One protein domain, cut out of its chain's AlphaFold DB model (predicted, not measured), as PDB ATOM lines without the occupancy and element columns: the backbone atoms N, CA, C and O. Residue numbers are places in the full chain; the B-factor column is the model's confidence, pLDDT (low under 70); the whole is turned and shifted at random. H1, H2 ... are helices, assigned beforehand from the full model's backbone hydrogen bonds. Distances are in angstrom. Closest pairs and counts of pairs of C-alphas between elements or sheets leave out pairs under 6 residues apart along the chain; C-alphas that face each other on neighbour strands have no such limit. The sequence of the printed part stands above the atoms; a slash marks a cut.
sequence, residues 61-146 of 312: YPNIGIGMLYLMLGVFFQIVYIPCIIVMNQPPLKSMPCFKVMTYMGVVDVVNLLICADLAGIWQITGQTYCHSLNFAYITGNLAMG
ATOM      1  N   TYR A  61     122.284  96.416 100.710       76.06
ATOM      2  CA  TYR A  61     121.012  97.124 100.483       76.06
ATOM      3  C   TYR A  61     120.730  97.349  98.985       76.06
ATOM      4  O   TYR A  61     120.840  98.475  98.488       76.06
ATOM      5  N   PRO A  62     120.411  96.292  98.218       84.94
ATOM      6  CA  PRO A  62     120.269  96.395  96.769       84.94
ATOM      7  C   PRO A  62     119.020  97.197  96.370       84.94
ATOM      8  O   PRO A  62     117.905  96.910  96.806       84.94
ATOM      9  N   ASN A  63     119.193  98.180  95.483       82.44
ATOM     10  CA  ASN A  63     118.114  98.934  94.846       82.44
ATOM     11  C   ASN A  63     118.267  98.878  93.321       82.44
ATOM     12  O   ASN A  63     118.882  99.730  92.677       82.44
ATOM     13  N   ILE A  64     117.676  97.836  92.744       86.00
ATOM     14  CA  ILE A  64     117.818  97.510  91.324       86.00
ATOM     15  C   ILE A  64     117.278  98.640  90.433       86.00
ATOM     16  O   ILE A  64     117.864  98.929  89.396       86.00
ATOM     17  N   GLY A  65     116.197  99.317  90.843       81.69
ATOM     18  CA  GLY A  65     115.577 100.382  90.050       81.69
ATOM     19  C   GLY A  65     116.497 101.587  89.849       81.69
ATOM     20  O   GLY A  65     116.720 102.013  88.716       81.69
ATOM     21  N   ILE A  66     117.074 102.103  90.938       74.25
ATOM     22  CA  ILE A  66     117.993 103.250  90.885       74.25
ATOM     23  C   ILE A  66     119.298 102.858  90.182       74.25
ATOM     24  O   ILE A  66     119.787 103.603  89.334       74.25
ATOM     25  N   GLY A  67     119.827 101.665  90.468       79.75
ATOM     26  CA  GLY A  67     121.057 101.198  89.835       79.75
ATOM     27  C   GLY A  67     120.929 101.010  88.321       79.75
ATOM     28  O   GLY A  67     121.797 101.455  87.569       79.75
ATOM     29  N   MET A  68     119.809 100.450  87.850       85.31
ATOM     30  CA  MET A  68     119.518 100.332  86.416       85.31
ATOM     31  C   MET A  68     119.327 101.695  85.745       85.31
ATOM     32  O   MET A  68     119.801 101.887  84.626       85.31
ATOM     33  N   LEU A  69     118.672 102.653  86.409       77.62
ATOM     34  CA  LEU A  69     118.523 104.018  85.897       77.62
ATOM     35  C   LEU A  69     119.893 104.677  85.667       77.62
ATOM     36  O   LEU A  69     120.124 105.259  84.606       77.62
ATOM     37  N   TYR A  70     120.799 104.567  86.642       76.12
ATOM     38  CA  TYR A  70     122.127 105.183  86.585       76.12
ATOM     39  C   TYR A  70     122.991 104.553  85.493       76.12
ATOM     40  O   TYR A  70     123.589 105.284  84.705       76.12
ATOM     41  N   LEU A  71     122.975 103.221  85.371       89.12
ATOM     42  CA  LEU A  71     123.683 102.509  84.303       89.12
ATOM     43  C   LEU A  71     123.151 102.860  82.912       89.12
ATOM     44  O   LEU A  71     123.929 103.123  81.999       89.12
ATOM     45  N   MET A  72     121.828 102.904  82.733       86.19
ATOM     46  CA  MET A  72     121.230 103.247  81.439       86.19
ATOM     47  C   MET A  72     121.594 104.671  81.006       86.19
ATOM     48  O   MET A  72     121.926 104.899  79.841       86.19
ATOM     49  N   LEU A  73     121.558 105.628  81.938       75.38
ATOM     50  CA  LEU A  73     121.883 107.023  81.661       75.38
ATOM     51  C   LEU A  73     123.392 107.232  81.442       75.38
ATOM     52  O   LEU A  73     123.778 107.944  80.513       75.38
ATOM     53  N   GLY A  74     124.238 106.582  82.246       79.31
ATOM     54  CA  GLY A  74     125.698 106.604  82.116       79.31
ATOM     55  C   GLY A  74     126.164 106.071  80.764       79.31
ATOM     56  O   GLY A  74     126.847 106.780  80.020       79.31
ATOM     57  N   VAL A  75     125.693 104.881  80.384       90.38
ATOM     58  CA  VAL A  75     125.996 104.262  79.086       90.38
ATOM     59  C   VAL A  75     125.478 105.114  77.925       90.38
ATOM     60  O   VAL A  75     126.199 105.316  76.948       90.38
ATOM     61  N   PHE A  76     124.265 105.671  78.022       82.06
ATOM     62  CA  PHE A  76     123.730 106.566  76.991       82.06
ATOM     63  C   PHE A  76     124.635 107.784  76.763       82.06
ATOM     64  O   PHE A  76     125.000 108.076  75.621       82.06
ATOM     65  N   PHE A  77     125.053 108.472  77.830       75.38
ATOM     66  CA  PHE A  77     125.946 109.622  77.697       75.38
ATOM     67  C   PHE A  77     127.336 109.228  77.191       75.38
ATOM     68  O   PHE A  77     127.885 109.935  76.348       75.38
ATOM     69  N   GLN A  78     127.886 108.082  77.592       85.75
ATOM     70  CA  GLN A  78     129.157 107.592  77.049       85.75
ATOM     71  C   GLN A  78     129.081 107.289  75.547       85.75
ATOM     72  O   GLN A  78     129.990 107.665  74.803       85.75
ATOM     73  N   ILE A  79     127.981 106.691  75.077       79.75
ATOM     74  CA  ILE A  79     127.732 106.447  73.646       79.75
ATOM     75  C   ILE A  79     127.718 107.759  72.855       79.75
ATOM     76  O   ILE A  79     128.129 107.773  71.698       79.75
ATOM     77  N   VAL A  80     127.286 108.868  73.458       75.38
ATOM     78  CA  VAL A  80     127.302 110.190  72.815       75.38
ATOM     79  C   VAL A  80     128.687 110.846  72.905       75.38
ATOM     80  O   VAL A  80     129.185 111.378  71.909       75.38
ATOM     81  N   TYR A  81     129.338 110.797  74.067       75.25
ATOM     82  CA  TYR A  81     130.612 111.481  74.320       75.25
ATOM     83  C   TYR A  81     131.796 110.841  73.585       75.25
ATOM     84  O   TYR A  81     132.622 111.556  73.011       75.25
ATOM     85  N   ILE A  82     131.885 109.509  73.550       80.31
ATOM     86  CA  ILE A  82     133.029 108.792  72.965       80.31
ATOM     87  C   ILE A  82     133.188 109.095  71.459       80.31
ATOM     88  O   ILE A  82     134.284 109.491  71.051       80.31
ATOM     89  N   PRO A  83     132.138 109.019  70.613       73.12
ATOM     90  CA  PRO A  83     132.231 109.422  69.210       73.12
ATOM     91  C   PRO A  83     132.601 110.896  69.034       73.12
ATOM     92  O   PRO A  83     133.388 111.220  68.143       73.12
ATOM     93  N   CYS A  84     132.097 111.788  69.896       69.19
ATOM     94  CA  CYS A  84     132.453 113.207  69.858       69.19
ATOM     95  C   CYS A  84     133.958 113.410  70.083       69.19
ATOM     96  O   CYS A  84     134.605 114.130  69.321       69.19
ATOM     97  N   ILE A  85     134.540 112.725  71.070       78.75
ATOM     98  CA  ILE A  85     135.981 112.764  71.356       78.75
ATOM     99  C   ILE A  85     136.794 112.189  70.189       78.75
ATOM    100  O   ILE A  85     137.795 112.784  69.780       78.75
ATOM    101  N   ILE A  86     136.351 111.075  69.599       80.44
ATOM    102  CA  ILE A  86     137.020 110.455  68.445       80.44
ATOM    103  C   ILE A  86     137.064 111.425  67.260       80.44
ATOM    104  O   ILE A  86     138.133 111.627  66.685       80.44
ATOM    105  N   VAL A  87     135.940 112.066  66.923       74.94
ATOM    106  CA  VAL A  87     135.854 113.043  65.821       74.94
ATOM    107  C   VAL A  87     136.756 114.252  66.081       74.94
ATOM    108  O   VAL A  87     137.449 114.716  65.174       74.94
ATOM    109  N   MET A  88     136.814 114.742  67.321       72.94
ATOM    110  CA  MET A  88     137.705 115.847  67.694       72.94
ATOM    111  C   MET A  88     139.190 115.468  67.609       72.94
ATOM    112  O   MET A  88     140.019 116.324  67.286       72.94
ATOM    113  N   ASN A  89     139.534 114.193  67.820       74.31
ATOM    114  CA  ASN A  89     140.907 113.692  67.727       74.31
ATOM    115  C   ASN A  89     141.348 113.329  66.286       74.31
ATOM    116  O   ASN A  89     142.491 112.914  66.043       74.31
ATOM    117  N   GLN A  90     140.477 113.505  65.292       79.38
ATOM    118  CA  GLN A  90     140.838 113.320  63.890       79.38
ATOM    119  C   GLN A  90     141.506 114.584  63.318       79.38
ATOM    120  O   GLN A  90     141.147 115.713  63.666       79.38
ATOM    121  N   PRO A  91     142.520 114.447  62.443       72.62
ATOM    122  CA  PRO A  91     142.993 115.574  61.645       72.62
ATOM    123  C   PRO A  91     141.878 116.024  60.676       72.62
ATOM    124  O   PRO A  91     141.190 115.167  60.130       72.62
ATOM    125  N   PRO A  92     141.678 117.336  60.431       67.38
ATOM    126  CA  PRO A  92     142.492 118.481  60.853       67.38
ATOM    127  C   PRO A  92     142.122 119.067  62.231       67.38
ATOM    128  O   PRO A  92     142.765 120.025  62.666       67.38
ATOM    129  N   LEU A  93     141.120 118.516  62.924       53.91
ATOM    130  CA  LEU A  93     140.531 119.102  64.133       53.91
ATOM    131  C   LEU A  93     141.485 119.068  65.332       53.91
ATOM    132  O   LEU A  93     141.804 120.132  65.863       53.91
ATOM    133  N   LYS A  94     142.065 117.904  65.667       62.75
ATOM    134  CA  LYS A  94     143.034 117.739  66.785       62.75
ATOM    135  C   LYS A  94     144.265 118.629  66.714       62.75
ATOM    136  O   LYS A  94     145.075 118.745  67.635       62.75
ATOM    137  N   SER A  95     144.478 119.162  65.522       64.50
ATOM    138  CA  SER A  95     145.595 120.006  65.220       64.50
ATOM    139  C   SER A  95     145.434 121.329  66.000       64.50
ATOM    140  O   SER A  95     146.395 121.799  66.622       64.50
ATOM    141  N   MET A  96     144.216 121.865  66.076       54.28
ATOM    142  CA  MET A  96     143.892 123.121  66.749       54.28
ATOM    143  C   MET A  96     143.951 122.980  68.286       54.28
ATOM    144  O   MET A  96     143.435 122.004  68.827       54.28
ATOM    145  N   PRO A  97     144.542 123.943  69.019       47.09
ATOM    146  CA  PRO A  97     144.742 123.832  70.468       47.09
ATOM    147  C   PRO A  97     143.440 123.819  71.278       47.09
ATOM    148  O   PRO A  97     143.346 123.060  72.235       47.09
ATOM    149  N   CYS A  98     142.408 124.554  70.849       55.28
ATOM    150  CA  CYS A  98     141.076 124.511  71.467       55.28
ATOM    151  C   CYS A  98     140.485 123.088  71.469       55.28
ATOM    152  O   CYS A  98     140.013 122.610  72.496       55.28
ATOM    153  N   PHE A  99     140.606 122.361  70.352       61.28
ATOM    154  CA  PHE A  99     140.130 120.980  70.256       61.28
ATOM    155  C   PHE A  99     140.940 120.011  71.123       61.28
ATOM    156  O   PHE A  99     140.376 119.033  71.604       61.28
ATOM    157  N   LYS A 100     142.229 120.275  71.376       60.00
ATOM    158  CA  LYS A 100     143.037 119.458  72.301       60.00
ATOM    159  C   LYS A 100     142.542 119.579  73.738       60.00
ATOM    160  O   LYS A 100     142.425 118.578  74.432       60.00
ATOM    161  N   VAL A 101     142.228 120.799  74.156       61.78
ATOM    162  CA  VAL A 101     141.685 121.076  75.486       61.78
ATOM    163  C   VAL A 101     140.264 120.533  75.626       61.78
ATOM    164  O   VAL A 101     139.962 119.869  76.608       61.78
ATOM    165  N   MET A 102     139.403 120.742  74.628       63.28
ATOM    166  CA  MET A 102     138.041 120.195  74.620       63.28
ATOM    167  C   MET A 102     138.043 118.660  74.630       63.28
ATOM    168  O   MET A 102     137.218 118.040  75.290       63.28
ATOM    169  N   THR A 103     139.018 118.042  73.956       71.19
ATOM    170  CA  THR A 103     139.259 116.595  74.033       71.19
ATOM    171  C   THR A 103     139.686 116.176  75.441       71.19
ATOM    172  O   THR A 103     139.191 115.173  75.938       71.19
ATOM    173  N   TYR A 104     140.558 116.941  76.105       72.44
ATOM    174  CA  TYR A 104     140.966 116.666  77.486       72.44
ATOM    175  C   TYR A 104     139.783 116.749  78.465       72.44
ATOM    176  O   TYR A 104     139.573 115.809  79.225       72.44
ATOM    177  N   MET A 105     138.966 117.805  78.387       71.00
ATOM    178  CA  MET A 105     137.752 117.952  79.203       71.00
ATOM    179  C   MET A 105     136.753 116.817  78.946       71.00
ATOM    180  O   MET A 105     136.283 116.190  79.887       71.00
ATOM    181  N   GLY A 106     136.508 116.470  77.679       72.69
ATOM    182  CA  GLY A 106     135.626 115.351  77.339       72.69
ATOM    183  C   GLY A 106     136.130 113.999  77.861       72.69
ATOM    184  O   GLY A 106     135.330 113.170  78.279       72.69
ATOM    185  N   VAL A 107     137.448 113.767  77.879       80.25
ATOM    186  CA  VAL A 107     138.031 112.551  78.478       80.25
ATOM    187  C   VAL A 107     137.812 112.526  79.993       80.25
ATOM    188  O   VAL A 107     137.467 111.475  80.527       80.25
ATOM    189  N   VAL A 108     137.967 113.665  80.675       77.56
ATOM    190  CA  VAL A 108     137.679 113.784  82.115       77.56
ATOM    191  C   VAL A 108     136.201 113.501  82.402       77.56
ATOM    192  O   VAL A 108     135.914 112.735  83.318       77.56
ATOM    193  N   ASP A 109     135.278 114.017  81.588       77.94
ATOM    194  CA  ASP A 109     133.838 113.768  81.739       77.94
ATOM    195  C   ASP A 109     133.480 112.286  81.558       77.94
ATOM    196  O   ASP A 109     132.686 111.745  82.327       77.94
ATOM    197  N   VAL A 110     134.093 111.599  80.587       84.25
ATOM    198  CA  VAL A 110     133.889 110.153  80.387       84.25
ATOM    199  C   VAL A 110     134.409 109.354  81.586       84.25
ATOM    200  O   VAL A 110     133.716 108.456  82.059       84.25
ATOM    201  N   VAL A 111     135.589 109.693  82.117       83.25
ATOM    202  CA  VAL A 111     136.133 109.050  83.329       83.25
ATOM    203  C   VAL A 111     135.239 109.315  84.541       83.25
ATOM    204  O   VAL A 111     134.984 108.403  85.325       83.25
ATOM    205  N   ASN A 112     134.717 110.533  84.681       78.94
ATOM    206  CA  ASN A 112     133.801 110.876  85.759       78.94
ATOM    207  C   ASN A 112     132.460 110.129  85.642       78.94
ATOM    208  O   ASN A 112     131.957 109.630  86.644       78.94
ATOM    209  N   LEU A 113     131.905 109.990  84.434       83.50
ATOM    210  CA  LEU A 113     130.679 109.222  84.188       83.50
ATOM    211  C   LEU A 113     130.851 107.732  84.516       83.50
ATOM    212  O   LEU A 113     129.947 107.138  85.099       83.50
ATOM    213  N   LEU A 114     132.013 107.142  84.219       88.88
ATOM    214  CA  LEU A 114     132.314 105.756  84.600       88.88
ATOM    215  C   LEU A 114     132.255 105.549  86.124       88.88
ATOM    216  O   LEU A 114     131.819 104.499  86.591       88.88
ATOM    217  N   ILE A 115     132.664 106.546  86.914       82.88
ATOM    218  CA  ILE A 115     132.667 106.449  88.380       82.88
ATOM    219  C   ILE A 115     131.298 106.825  88.967       82.88
ATOM    220  O   ILE A 115     130.736 106.087  89.774       82.88
ATOM    221  N   CYS A 116     130.742 107.968  88.565       81.12
ATOM    222  CA  CYS A 116     129.538 108.535  89.173       81.12
ATOM    223  C   CYS A 116     128.232 107.901  88.688       81.12
ATOM    224  O   CYS A 116     127.232 107.994  89.395       81.12
ATOM    225  N   ALA A 117     128.217 107.296  87.498       82.25
ATOM    226  CA  ALA A 117     127.020 106.669  86.941       82.25
ATOM    227  C   ALA A 117     127.159 105.144  86.897       82.25
ATOM    228  O   ALA A 117     126.355 104.452  87.518       82.25
ATOM    229  N   ASP A 118     128.193 104.612  86.241       88.00
ATOM    230  CA  ASP A 118     128.276 103.160  86.033       88.00
ATOM    231  C   ASP A 118     128.681 102.418  87.306       88.00
ATOM    232  O   ASP A 118     127.996 101.484  87.726       88.00
ATOM    233  N   LEU A 119     129.765 102.847  87.959       86.19
ATOM    234  CA  LEU A 119     130.220 102.211  89.192       86.19
ATOM    235  C   LEU A 119     129.219 102.407  90.337       86.19
ATOM    236  O   LEU A 119     128.887 101.448  91.034       86.19
ATOM    237  N   ALA A 120     128.682 103.622  90.481       82.00
ATOM    238  CA  ALA A 120     127.607 103.904  91.427       82.00
ATOM    239  C   ALA A 120     126.348 103.064  91.142       82.00
ATOM    240  O   ALA A 120     125.737 102.536  92.070       82.00
ATOM    241  N   GLY A 121     125.983 102.881  89.870       84.88
ATOM    242  CA  GLY A 121     124.866 102.031  89.466       84.88
ATOM    243  C   GLY A 121     125.087 100.555  89.806       84.88
ATOM    244  O   GLY A 121     124.177  99.908  90.327       84.88
ATOM    245  N   ILE A 122     126.302 100.031  89.603       88.19
ATOM    246  CA  ILE A 122     126.678  98.661  89.993       88.19
ATOM    247  C   ILE A 122     126.588  98.485  91.510       88.19
ATOM    248  O   ILE A 122     125.957  97.530  91.960       88.19
ATOM    249  N   TRP A 123     127.145  99.411  92.294       81.44
ATOM    250  CA  TRP A 123     127.035  99.378  93.757       81.44
ATOM    251  C   TRP A 123     125.595  99.446  94.239       81.44
ATOM    252  O   TRP A 123     125.237  98.783  95.209       81.44
ATOM    253  N   GLN A 124     124.748 100.200  93.546       81.50
ATOM    254  CA  GLN A 124     123.338 100.285  93.883       81.50
ATOM    255  C   GLN A 124     122.592  98.976  93.578       81.50
ATOM    256  O   GLN A 124     121.697  98.611  94.338       81.50
ATOM    257  N   ILE A 125     122.966  98.239  92.523       85.25
ATOM    258  CA  ILE A 125     122.406  96.909  92.214       85.25
ATOM    259  C   ILE A 125     122.887  95.860  93.216       85.25
ATOM    260  O   ILE A 125     122.082  95.049  93.670       85.25
ATOM    261  N   THR A 126     124.176  95.860  93.562       82.19
ATOM    262  CA  THR A 126     124.743  94.911  94.531       82.19
ATOM    263  C   THR A 126     124.400  95.281  95.972       82.19
ATOM    264  O   THR A 126     124.468  94.428  96.847       82.19
ATOM    265  N   GLY A 127     123.995  96.524  96.231       75.44
ATOM    266  CA  GLY A 127     123.710  97.021  97.571       75.44
ATOM    267  C   GLY A 127     124.957  97.228  98.424       75.44
ATOM    268  O   GLY A 127     124.852  97.216  99.647       75.44
ATOM    269  N   GLN A 128     126.130  97.363  97.802       72.69
ATOM    270  CA  GLN A 128     127.397  97.481  98.516       72.69
ATOM    271  C   GLN A 128     127.501  98.823  99.242       72.69
ATOM    272  O   GLN A 128     127.233  99.885  98.679       72.69
ATOM    273  N   THR A 129     127.920  98.763 100.503       71.00
ATOM    274  CA  THR A 129     128.191  99.941 101.330       71.00
ATOM    275  C   THR A 129     129.688 100.256 101.336       71.00
ATOM    276  O   THR A 129     130.516  99.450 100.908       71.00
ATOM    277  N   TYR A 130     130.063 101.435 101.838       69.38
ATOM    278  CA  TYR A 130     131.466 101.843 101.974       69.38
ATOM    279  C   TYR A 130     132.323 100.795 102.714       69.38
ATOM    280  O   TYR A 130     133.459 100.525 102.315       69.38
ATOM    281  N   CYS A 131     131.753 100.159 103.744       71.56
ATOM    282  CA  CYS A 131     132.443  99.190 104.592       71.56
ATOM    283  C   CYS A 131     132.706  97.835 103.921       71.56
ATOM    284  O   CYS A 131     133.577  97.097 104.378       71.56
ATOM    285  N   HIS A 132     132.044  97.541 102.800       75.31
ATOM    286  CA  HIS A 132     132.314  96.339 102.015       75.31
ATOM    287  C   HIS A 132     133.668  96.418 101.286       75.31
ATOM    288  O   HIS A 132     134.392  95.432 101.155       75.31
ATOM    289  N   SER A 133     134.038  97.608 100.796       69.00
ATOM    290  CA  SER A 133     135.291  97.819 100.062       69.00
ATOM    291  C   SER A 133     135.871  99.218 100.302       69.00
ATOM    292  O   SER A 133     135.815 100.083  99.423       69.00
ATOM    293  N   LEU A 134     136.473  99.422 101.480       68.44
ATOM    294  CA  LEU A 134     136.948 100.733 101.957       68.44
ATOM    295  C   LEU A 134     137.896 101.419 100.964       68.44
ATOM    296  O   LEU A 134     137.652 102.546 100.536       68.44
ATOM    297  N   ASN A 135     138.967 100.729 100.554       69.19
ATOM    298  CA  ASN A 135     139.982 101.306  99.666       69.19
ATOM    299  C   ASN A 135     139.399 101.688  98.302       69.19
ATOM    300  O   ASN A 135     139.712 102.742  97.755       69.19
ATOM    301  N   PHE A 136     138.540 100.832  97.753       73.69
ATOM    302  CA  PHE A 136     137.991 101.023  96.420       73.69
ATOM    303  C   PHE A 136     136.960 102.157  96.390       73.69
ATOM    304  O   PHE A 136     137.062 103.034  95.531       73.69
ATOM    305  N   ALA A 137     136.043 102.206  97.361       71.06
ATOM    306  CA  ALA A 137     135.072 103.291  97.502       71.06
ATOM    307  C   ALA A 137     135.753 104.640  97.791       71.06
ATOM    308  O   ALA A 137     135.388 105.669  97.222       71.06
ATOM    309  N   TYR A 138     136.805 104.633  98.612       69.00
ATOM    310  CA  TYR A 138     137.572 105.836  98.922       69.00
ATOM    311  C   TYR A 138     138.331 106.386  97.705       69.00
ATOM    312  O   TYR A 138     138.256 107.584  97.419       69.00
ATOM    313  N   ILE A 139     139.055 105.536  96.968       73.06
ATOM    314  CA  ILE A 139     139.846 105.960  95.798       73.06
ATOM    315  C   ILE A 139     138.934 106.518  94.705       73.06
ATOM    316  O   ILE A 139     139.190 107.593  94.167       73.06
ATOM    317  N   THR A 140     137.858 105.809  94.388       71.62
ATOM    318  CA  THR A 140     136.917 106.202  93.332       71.62
ATOM    319  C   THR A 140     136.140 107.464  93.706       71.62
ATOM    320  O   THR A 140     136.039 108.363  92.874       71.62
ATOM    321  N   GLY A 141     135.713 107.620  94.963       68.06
ATOM    322  CA  GLY A 141     135.109 108.864  95.456       68.06
ATOM    323  C   GLY A 141     136.047 110.073  95.346       68.06
ATOM    324  O   GLY A 141     135.636 111.144  94.900       68.06
ATOM    325  N   ASN A 142     137.335 109.896  95.659       68.00
ATOM    326  CA  ASN A 142     138.343 110.947  95.484       68.00
ATOM    327  C   ASN A 142     138.648 111.257  94.011       68.00
ATOM    328  O   ASN A 142     139.008 112.390  93.701       68.00
ATOM    329  N   LEU A 143     138.535 110.282  93.108       69.69
ATOM    330  CA  LEU A 143     138.717 110.490  91.668       69.69
ATOM    331  C   LEU A 143     137.515 111.209  91.040       69.69
ATOM    332  O   LEU A 143     137.721 112.128  90.252       69.69
ATOM    333  N   ALA A 144     136.290 110.850  91.434       65.81
ATOM    334  CA  ALA A 144     135.057 111.527  91.022       65.81
ATOM    335  C   ALA A 144     135.012 112.992  91.486       65.81
ATOM    336  O   ALA A 144     134.656 113.887  90.725       65.81
ATOM    337  N   MET A 145     135.443 113.253  92.722       60.94
ATOM    338  CA  MET A 145     135.537 114.601  93.297       60.94
ATOM    339  C   MET A 145     136.921 115.245  93.069       60.94
ATOM    340  O   MET A 145     137.279 116.222  93.720       60.94
ATOM    341  N   GLY A 146     137.769 114.689  92.205       57.31
ATOM    342  CA  GLY A 146     139.200 114.996  92.179       57.31
ATOM    343  C   GLY A 146     139.557 116.452  91.856       57.31
ATOM    344  O   GLY A 146     139.079 117.037  90.887       57.31
TER     345      GLY A 146
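This is residues 61 to 146 of the 312 residues of an uncharacterized protein of Ancylostoma caninum (UniProt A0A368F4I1). A long helical hairpin, H1 and H2 side by side, has a short third helix, H3, folded back over the side of H2 away from H1. The printed part has 86 residues with three named helices, H1, H2, H3 along the chain, and no named strand: all helix. It is loose, radius of gyration of the C-alphas 15.7 A, spanning 50 by 25 by 12 A.

H2, residues 97 to 126, touches H1, residues 64 to 88, closest at the C-alphas of Gly 67 and Gly 121, 3.9 A; this hairpin has a shallow tilt of 17 degrees, opposite ways. With residues 112 to 116 alone H2 touches H3, residues 134 to 144, closest at C-alphas 112 and 144, 5.4 A; this hairpin's tilt of 34 degrees, opposite ways, is only just shallow. H1 and H3 are apart. Every O i to N i+4 pair is within hydrogen-bond range in H3, 19 of 21 in H1 and 23 of 26 in H2.

H2 measures 42.6 A, H1 35.9 A from C-alpha 64 at (117.818, 97.510, 91.324), and H3 15.5 A to C-alpha 144 at (135.057, 111.527, 91.022).

The printed part has no cut, and both links are short. Residues 131 to 136, of which 134 to 136 belong to H3, stand free. pLDDT is under 70 in 23 residues, among them 92 to 102.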